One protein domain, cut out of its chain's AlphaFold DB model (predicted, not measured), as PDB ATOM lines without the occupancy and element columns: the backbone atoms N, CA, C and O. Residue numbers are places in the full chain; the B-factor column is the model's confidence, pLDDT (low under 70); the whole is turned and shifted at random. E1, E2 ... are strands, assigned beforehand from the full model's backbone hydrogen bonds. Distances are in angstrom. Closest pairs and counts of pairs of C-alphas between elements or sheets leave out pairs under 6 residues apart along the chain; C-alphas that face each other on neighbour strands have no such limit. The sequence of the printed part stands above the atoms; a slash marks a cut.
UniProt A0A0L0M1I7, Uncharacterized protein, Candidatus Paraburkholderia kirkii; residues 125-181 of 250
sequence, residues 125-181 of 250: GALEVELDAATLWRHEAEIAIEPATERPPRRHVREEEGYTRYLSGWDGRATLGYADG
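This is residues 125 to 181 of the 250 residues of an uncharacterized protein of Candidatus Paraburkholderia kirkii (UniProt A0A0L0M1I7). Two small three-stranded sheets, E4-E1-E6 and E3-E2-E5, lie toward opposite ends of an elongated, loosely built body, and the chain passes between them through the links E1 to E2, E3 to E4, E4 to E5 and E5 to E6. The strands of one sheet stay apart from those of the other, and a loop, residues 158 to 165, joins E4 to E5. The printed part has 57 residues, with no named helix and six named strands, E1 to E6 in chain order; both sheets are antiparallel. The class is all strand, though under half of the residues, 25 of 57, are in named elements. The whole is only just loose, close to compact, with a radius of gyration of the C-alphas of 12.4 A, and only just elongated, spanning 40 by 27 by 16 A.

E1, residues 128 to 131, is the inner strand of the first sheet. E4, residues 155 to 157, is its antiparallel neighbour at 160 degrees; C-alphas 157 and 128 face each other at 4.2 A, and N 129 and O 156 are within hydrogen-bond range at 2.8 A. E6, residues 174 to 177, is the other edge strand, antiparallel to E1 at 159 degrees, with N 130 and O 175 at 2.8 A. In the second sheet the inner strand is E2, residues 135 to 140, whose pairing is staggered. Over residues 137 to 140 it pairs with E3, residues 143 to 147, in a hairpin, antiparallel at 139 degrees, with N 138 and O 146 at 2.8 A. Over residues 135 to 137 it pairs with E5, residues 166 to 168, antiparallel at 154 degrees, with N 137 and O 166 at 2.8 A. Between the sheets, E1 and E5 are apart, for instance, as are E2 and E4.

E1 begins at C-alpha 128, (218.306, 209.971, 257.554), and is 10.1 A long from first to last C-alpha. E2, the longest strand by residues, measures 16.5 A from C-alpha 135, (216.248, 216.297, 239.347), to C-alpha 140. E3 is 12.1 A long, E4 6.5 A, E5 7.0 A and E6 9.8 A, the last ending at C-alpha 177, (214.512, 209.553, 260.682).

The two C-alphas farthest apart are those of Ile 145 and Gly 181, at 40.6 A. The printed part has no cut. The links E1 to E2, E2 to E3 and E5 to E6 are tight; E3 to E4 and E4 to E5 are short. The mean pLDDT of the printed part is 86.9, and residues 179 to 181 are under 70.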
ATOM      1  N   GLY A 125     219.580 216.938 263.811       77.50
ATOM      2  CA  GLY A 125     220.341 215.777 264.292       77.50
ATOM      3  C   GLY A 125     219.857 214.429 263.741       77.50
ATOM      4  O   GLY A 125     220.034 213.418 264.413       77.50
ATOM      5  N   ALA A 126     219.190 214.414 262.586       78.12
ATOM      6  CA  ALA A 126     218.625 213.206 261.990       78.12
ATOM      7  C   ALA A 126     219.724 212.274 261.444       78.12
ATOM      8  O   ALA A 126     220.804 212.725 261.049       78.12
ATOM      9  N   LEU A 127     219.442 210.971 261.420       84.38
ATOM     10  CA  LEU A 127     220.307 209.963 260.800       84.38
ATOM     11  C   LEU A 127     219.974 209.751 259.329       84.38
ATOM     12  O   LEU A 127     220.838 209.347 258.555       84.38
ATOM     13  N   GLU A 128     218.742 210.046 258.937       85.69
ATOM     14  CA  GLU A 128     218.306 209.971 257.554       85.69
ATOM     15  C   GLU A 128     217.201 210.976 257.254       85.69
ATOM     16  O   GLU A 128     216.522 211.480 258.151       85.69
ATOM     17  N   VAL A 129     217.013 211.246 255.968       88.12
ATOM     18  CA  VAL A 129     215.871 211.986 255.451       88.12
ATOM     19  C   VAL A 129     215.290 211.271 254.238       88.12
ATOM     20  O   VAL A 129     216.019 210.839 253.345       88.12
ATOM     21  N   GLU A 130     213.969 211.155 254.204       90.75
ATOM     22  CA  GLU A 130     213.220 210.779 253.010       90.75
ATOM     23  C   GLU A 130     212.561 212.014 252.401       90.75
ATOM     24  O   GLU A 130     211.866 212.751 253.099       90.75
ATOM     25  N   LEU A 131     212.764 212.240 251.105       89.69
ATOM     26  CA  LEU A 131     212.143 213.326 250.346       89.69
ATOM     27  C   LEU A 131     212.030 212.952 248.869       89.69
ATOM     28  O   LEU A 131     212.800 212.136 248.367       89.69
ATOM     29  N   ASP A 132     211.095 213.578 248.161       92.94
ATOM     30  CA  ASP A 132     210.870 213.327 246.740       92.94
ATOM     31  C   ASP A 132     211.316 214.530 245.898       92.94
ATOM     32  O   ASP A 132     210.829 215.645 246.070       92.94
ATOM     33  N   ALA A 133     212.246 214.311 244.966       93.12
ATOM     34  CA  ALA A 133     212.733 215.322 244.027       93.12
ATOM     35  C   ALA A 133     212.775 214.763 242.598       93.12
ATOM     36  O   ALA A 133     212.897 213.557 242.391       93.12
ATOM     37  N   ALA A 134     212.694 215.635 241.594       95.69
ATOM     38  CA  ALA A 134     212.653 215.225 240.188       95.69
ATOM     39  C   ALA A 134     214.025 215.254 239.501       95.69
ATOM     40  O   ALA A 134     214.231 214.576 238.494       95.69
ATOM     41  N   THR A 135     214.963 216.054 240.008       95.38
ATOM     42  CA  THR A 135     216.248 216.297 239.347       95.38
ATOM     43  C   THR A 135     217.376 216.291 240.359       95.38
ATOM     44  O   THR A 135     217.330 217.028 241.342       95.38
ATOM     45  N   LEU A 136     218.408 215.498 240.081       95.62
ATOM     46  CA  LEU A 136     219.717 215.601 240.715       95.62
ATOM     47  C   LEU A 136     220.598 216.519 239.863       95.62
ATOM     48  O   LEU A 136     220.565 216.426 238.641       95.62
ATOM     49  N   TRP A 137     221.391 217.385 240.481       94.31
ATOM     50  CA  TRP A 137     222.372 218.215 239.784       94.31
ATOM     51  C   TRP A 137     223.781 217.700 240.048       94.31
ATOM     52  O   TRP A 137     224.178 217.494 241.198       94.31
ATOM     53  N   ARG A 138     224.557 217.544 238.973       95.19
ATOM     54  CA  ARG A 138     225.998 217.316 239.060       95.19
ATOM     55  C   ARG A 138     226.658 218.560 239.634       95.19
ATOM     56  O   ARG A 138     226.280 219.685 239.297       95.19
ATOM     57  N   HIS A 139     227.671 218.361 240.466       91.31
ATOM     58  CA  HIS A 139     228.457 219.450 241.022       91.31
ATOM     59  C   HIS A 139     229.935 219.076 241.134       91.31
ATOM     60  O   HIS A 139     230.288 217.905 241.250       91.31
ATOM     61  N   GLU A 140     230.792 220.088 241.147       90.50
ATOM     62  CA  GLU A 140     232.223 219.983 241.442       90.50
ATOM     63  C   GLU A 140     232.541 220.941 242.586       90.50
ATOM     64  O   GLU A 140     232.016 222.052 242.594       90.50
ATOM     65  N   ALA A 141     233.342 220.521 243.570       85.94
ATOM     66  CA  ALA A 141     233.689 221.365 244.724       85.94
ATOM     67  C   ALA A 141     232.465 222.095 245.335       85.94
ATOM     68  O   ALA A 141     232.515 223.275 245.672       85.94
ATOM     69  N   GLU A 142     231.338 221.377 245.422       82.88
ATOM     70  CA  GLU A 142     230.040 221.891 245.875       82.88
ATOM     71  C   GLU A 142     229.459 223.070 245.065       82.88
ATOM     72  O   GLU A 142     228.693 223.865 245.606       82.88
ATOM     73  N   ILE A 143     229.751 223.178 243.768       89.06
ATOM     74  CA  ILE A 143     229.089 224.103 242.837       89.06
ATOM     75  C   ILE A 143     228.331 223.309 241.781       89.06
ATOM     76  O   ILE A 143     228.932 222.530 241.042       89.06
ATOM     77  N   ALA A 144     227.019 223.534 241.689       89.38
ATOM     78  CA  ALA A 144     226.183 222.930 240.660       89.38
ATOM     79  C   ALA A 144     226.659 223.320 239.246       89.38
ATOM     80  O   ALA A 144     227.017 224.471 238.990       89.38
ATOM     81  N   ILE A 145     226.659 222.348 238.336       92.94
ATOM     82  CA  ILE A 145     227.084 222.512 236.940       92.94
ATOM     83  C   ILE A 145     225.869 222.361 236.025       92.94
ATOM     84  O   ILE A 145     225.492 223.292 235.321       92.94
ATOM     85  N   GLU A 146     225.246 221.185 236.059       94.25
ATOM     86  CA  GLU A 146     224.165 220.796 235.154       94.25
ATOM     87  C   GLU A 146     223.311 219.677 235.777       94.25
ATOM     88  O   GLU A 146     223.775 218.994 236.699       94.25
ATOM     89  N   PRO A 147     222.080 219.447 235.290       95.94
ATOM     90  CA  PRO A 147     221.285 218.289 235.681       95.94
ATOM     91  C   PRO A 147     221.999 216.967 235.364       95.94
ATOM     92  O   PRO A 147     222.542 216.779 234.276       95.94
ATOM     93  N   ALA A 148     221.970 216.032 236.306       93.69
ATOM     94  CA  ALA A 148     222.373 214.651 236.088       93.69
ATOM     95  C   ALA A 148     221.293 213.895 235.297       93.69
ATOM     96  O   ALA A 148     220.105 214.214 235.360       93.69
ATOM     97  N   THR A 149     221.705 212.851 234.580       95.31
ATOM     98  CA  THR A 149     220.788 211.896 233.934       95.31
ATOM     99  C   THR A 149     220.201 210.890 234.927       95.31
ATOM    100  O   THR A 149     219.182 210.256 234.652       95.31
ATOM    101  N   GLU A 150     220.846 210.738 236.082       95.12
ATOM    102  CA  GLU A 150     220.441 209.860 237.171       95.12
ATOM    103  C   GLU A 150     219.195 210.389 237.883       95.12
ATOM    104  O   GLU A 150     219.002 211.595 238.060       95.12
ATOM    105  N   ARG A 151     218.360 209.463 238.360       93.12
ATOM    106  CA  ARG A 151     217.254 209.822 239.246       93.12
ATOM    107  C   ARG A 151     217.797 210.124 240.645       93.12
ATOM    108  O   ARG A 151     218.637 209.363 241.130       93.12
ATOM    109  N   PRO A 152     217.309 211.180 241.315       94.19
ATOM    110  CA  PRO A 152     217.687 211.432 242.697       94.19
ATOM    111  C   PRO A 152     217.193 210.283 243.593       94.19
ATOM    112  O   PRO A 152     216.081 209.784 243.393       94.19
ATOM    113  N   PRO A 153     217.996 209.830 244.572       92.19
ATOM    114  CA  PRO A 153     217.514 208.876 245.558       92.19
ATOM    115  C   PRO A 153     216.459 209.540 246.445       92.19
ATOM    116  O   PRO A 153     216.578 210.718 246.763       92.19
ATOM    117  N   ARG A 154     215.454 208.768 246.866       92.38
ATOM    118  CA  ARG A 154     214.414 209.239 247.792       92.38
ATOM    119  C   ARG A 154     214.892 209.275 249.247       92.38
ATOM    120  O   ARG A 154     214.496 210.144 250.013       92.38
ATOM    121  N   ARG A 155     215.730 208.309 249.638       92.94
ATOM    122  CA  ARG A 155     216.279 208.180 250.995       92.94
ATOM    123  C   ARG A 155     217.737 208.618 251.012       92.94
ATOM    124  O   ARG A 155     218.544 208.148 250.211       92.94
ATOM    125  N   HIS A 156     218.058 209.487 251.955       91.25
ATOM    126  CA  HIS A 156     219.371 210.072 252.172       91.25
ATOM    127  C   HIS A 156     219.815 209.722 253.589       91.25
ATOM    128  O   HIS A 156     219.267 210.240 254.558       91.25
ATOM    129  N   VAL A 157     220.779 208.818 253.716       88.75
ATOM    130  CA  VAL A 157     221.337 208.417 255.016       88.75
ATOM    131  C   VAL A 157     222.551 209.287 255.309       88.75
ATOM    132  O   VAL A 157     223.257 209.678 254.384       88.75
ATOM    133  N   ARG A 158     222.786 209.637 256.569       84.62
ATOM    134  CA  ARG A 158     223.992 210.351 256.986       84.62
ATOM    135  C   ARG A 158     225.218 209.456 256.781       84.62
ATOM    136  O   ARG A 158     225.265 208.348 257.303       84.62
ATOM    137  N   GLU A 159     226.205 209.968 256.057       83.88
ATOM    138  CA  GLU A 159     227.476 209.289 255.772       83.88
ATOM    139  C   GLU A 159     228.603 209.935 256.595       83.88
ATOM    140  O   GLU A 159     228.549 211.136 256.882       83.88
ATOM    141  N   GLU A 160     229.599 209.149 257.010       83.12
ATOM    142  CA  GLU A 160     230.713 209.625 257.845       83.12
ATOM    143  C   GLU A 160     231.612 210.599 257.074       83.12
ATOM    144  O   GLU A 160     231.996 211.648 257.593       83.12
ATOM    145  N   GLU A 161     231.853 210.300 255.800       83.94
ATOM    146  CA  GLU A 161     232.588 211.137 254.855       83.94
ATOM    147  C   GLU A 161     231.822 212.420 254.492       83.94
ATOM    148  O   GLU A 161     232.418 213.401 254.043       83.94
ATOM    149  N   GLY A 162     230.505 212.427 254.725       83.31
ATOM    150  CA  GLY A 162     229.597 213.510 254.373       83.31
ATOM    151  C   GLY A 162     229.371 213.654 252.865       83.31
ATOM    152  O   GLY A 162     230.120 213.160 252.027       83.31
ATOM    153  N   TYR A 163     228.308 214.369 252.502       87.81
ATOM    154  CA  TYR A 163     228.039 214.733 251.115       87.81
ATOM    155  C   TYR A 163     227.202 216.002 251.021       87.81
ATOM    156  O   TYR A 163     226.457 216.361 251.934       87.81
ATOM    157  N   THR A 164     227.256 216.608 249.838       89.62
ATOM    158  CA  THR A 164     226.313 217.625 249.381       89.62
ATOM    159  C   THR A 164     225.573 217.064 248.169       89.62
ATOM    160  O   THR A 164     226.180 216.443 247.304       89.62
ATOM    161  N   ARG A 165     224.251 217.242 248.100       90.81
ATOM    162  CA  ARG A 165     223.435 216.870 246.931       90.81
ATOM    163  C   ARG A 165     222.534 218.039 246.571       90.81
ATOM    164  O   ARG A 165     221.812 218.556 247.417       90.81
ATOM    165  N   TYR A 166     222.567 218.435 245.306       92.94
ATOM    166  CA  TYR A 166     221.725 219.499 244.774       92.94
ATOM    167  C   TYR A 166     220.517 218.883 244.077       92.94
ATOM    168  O   TYR A 166     220.670 218.137 243.111       92.94
ATOM    169  N   LEU A 167     219.324 219.176 244.588       93.12
ATOM    170  CA  LEU A 167     218.071 218.567 244.151       93.12
ATOM    171  C   LEU A 167     217.074 219.654 243.735       93.12
ATOM    172  O   LEU A 167     216.975 220.686 244.395       93.12
ATOM    173  N   SER A 168     216.322 219.429 242.657       94.38
ATOM    174  CA  SER A 168     215.218 220.310 242.246       94.38
ATOM    175  C   SER A 168     213.968 219.528 241.848       94.38
ATOM    176  O   SER A 168     213.998 218.307 241.690       94.38
ATOM    177  N   GLY A 169     212.845 220.238 241.706       92.25
ATOM    178  CA  GLY A 169     211.530 219.604 241.563       92.25
ATOM    179  C   GLY A 169     211.104 218.868 242.836       92.25
ATOM    180  O   GLY A 169     210.480 217.818 242.740       92.25
ATOM    181  N   TRP A 170     211.513 219.385 243.999       90.69
ATOM    182  CA  TRP A 170     211.100 218.902 245.315       90.69
ATOM    183  C   TRP A 170     209.632 219.260 245.578       90.69
ATOM    184  O   TRP A 170     209.200 220.367 245.256       90.69
ATOM    185  N   ASP A 171     208.877 218.341 246.176       87.69
ATOM    186  CA  ASP A 171     207.456 218.516 246.509       87.69
ATOM    187  C   ASP A 171     207.199 219.375 247.768       87.69
ATOM    188  O   ASP A 171     206.049 219.637 248.127       87.69
ATOM    189  N   GLY A 172     208.267 219.828 248.433       79.00
ATOM    190  CA  GLY A 172     208.206 220.657 249.635       79.00
ATOM    191  C   GLY A 172     208.075 219.871 250.942       79.00
ATOM    192  O   GLY A 172     207.818 220.484 251.979       79.00
ATOM    193  N   ARG A 173     208.233 218.539 250.925       80.88
ATOM    194  CA  ARG A 173     208.131 217.682 252.116       80.88
ATOM    195  C   ARG A 173     209.363 216.812 252.332       80.88
ATOM    196  O   ARG A 173     209.959 216.294 251.394       80.88
ATOM    197  N   ALA A 174     209.730 216.634 253.592       78.38
ATOM    198  CA  ALA A 174     210.791 215.726 253.993       78.38
ATOM    199  C   ALA A 174     210.436 215.082 255.338       78.38
ATOM    200  O   ALA A 174     209.920 215.762 256.226       78.38
ATOM    201  N   THR A 175     210.731 213.794 255.489       83.00
ATOM    202  CA  THR A 175     210.571 213.046 256.741       83.00
ATOM    203  C   THR A 175     211.947 212.716 257.287       83.00
ATOM    204  O   THR A 175     212.749 212.084 256.606       83.00
ATOM    205  N   LEU A 176     212.231 213.149 258.512       77.25
ATOM    206  CA  LEU A 176     213.513 212.931 259.176       77.25
ATOM    207  C   LEU A 176     213.439 211.684 260.060       77.25
ATOM    208  O   LEU A 176     212.571 211.597 260.927       77.25
ATOM    209  N   GLY A 177     214.355 210.743 259.851       78.06
ATOM    210  CA  GLY A 177     214.512 209.553 260.682       78.06
ATOM    211  C   GLY A 177     215.584 209.756 261.750       78.06
ATOM    212  O   GLY A 177     216.691 210.227 261.471       78.06
ATOM    213  N   TYR A 178     215.262 209.372 262.981       72.62
ATOM    214  CA  TYR A 178     216.177 209.331 264.122       72.62
ATOM    215  C   TYR A 178     216.347 207.868 264.555       72.62
ATOM    216  O   TYR A 178     215.539 207.022 264.180       72.62
ATOM    217  N   ALA A 179     217.404 207.531 265.297       61.84
ATOM    218  CA  ALA A 179     217.559 206.162 265.789       61.84
ATOM    219  C   ALA A 179     216.399 205.779 266.730       61.84
ATOM    220  O   ALA A 179     216.159 206.470 267.720       61.84
ATOM    221  N   ASP A 180     215.761 204.644 266.446       55.56
ATOM    222  CA  ASP A 180     214.798 203.943 267.304       55.56
ATOM    223  C   ASP A 180     215.406 202.593 267.720       55.56
ATOM    224  O   ASP A 180     215.971 201.902 266.869       55.56
ATOM    225  N   GLY A 181     215.297 202.168 268.993       52.09
ATOM    226  CA  GLY A 181     215.684 200.779 269.304       52.09
ATOM    227  C   GLY A 181     215.858 200.257 270.735       52.09
ATOM    228  O   GLY A 181     216.138 199.068 270.849       52.09
TER     229      GLY A 181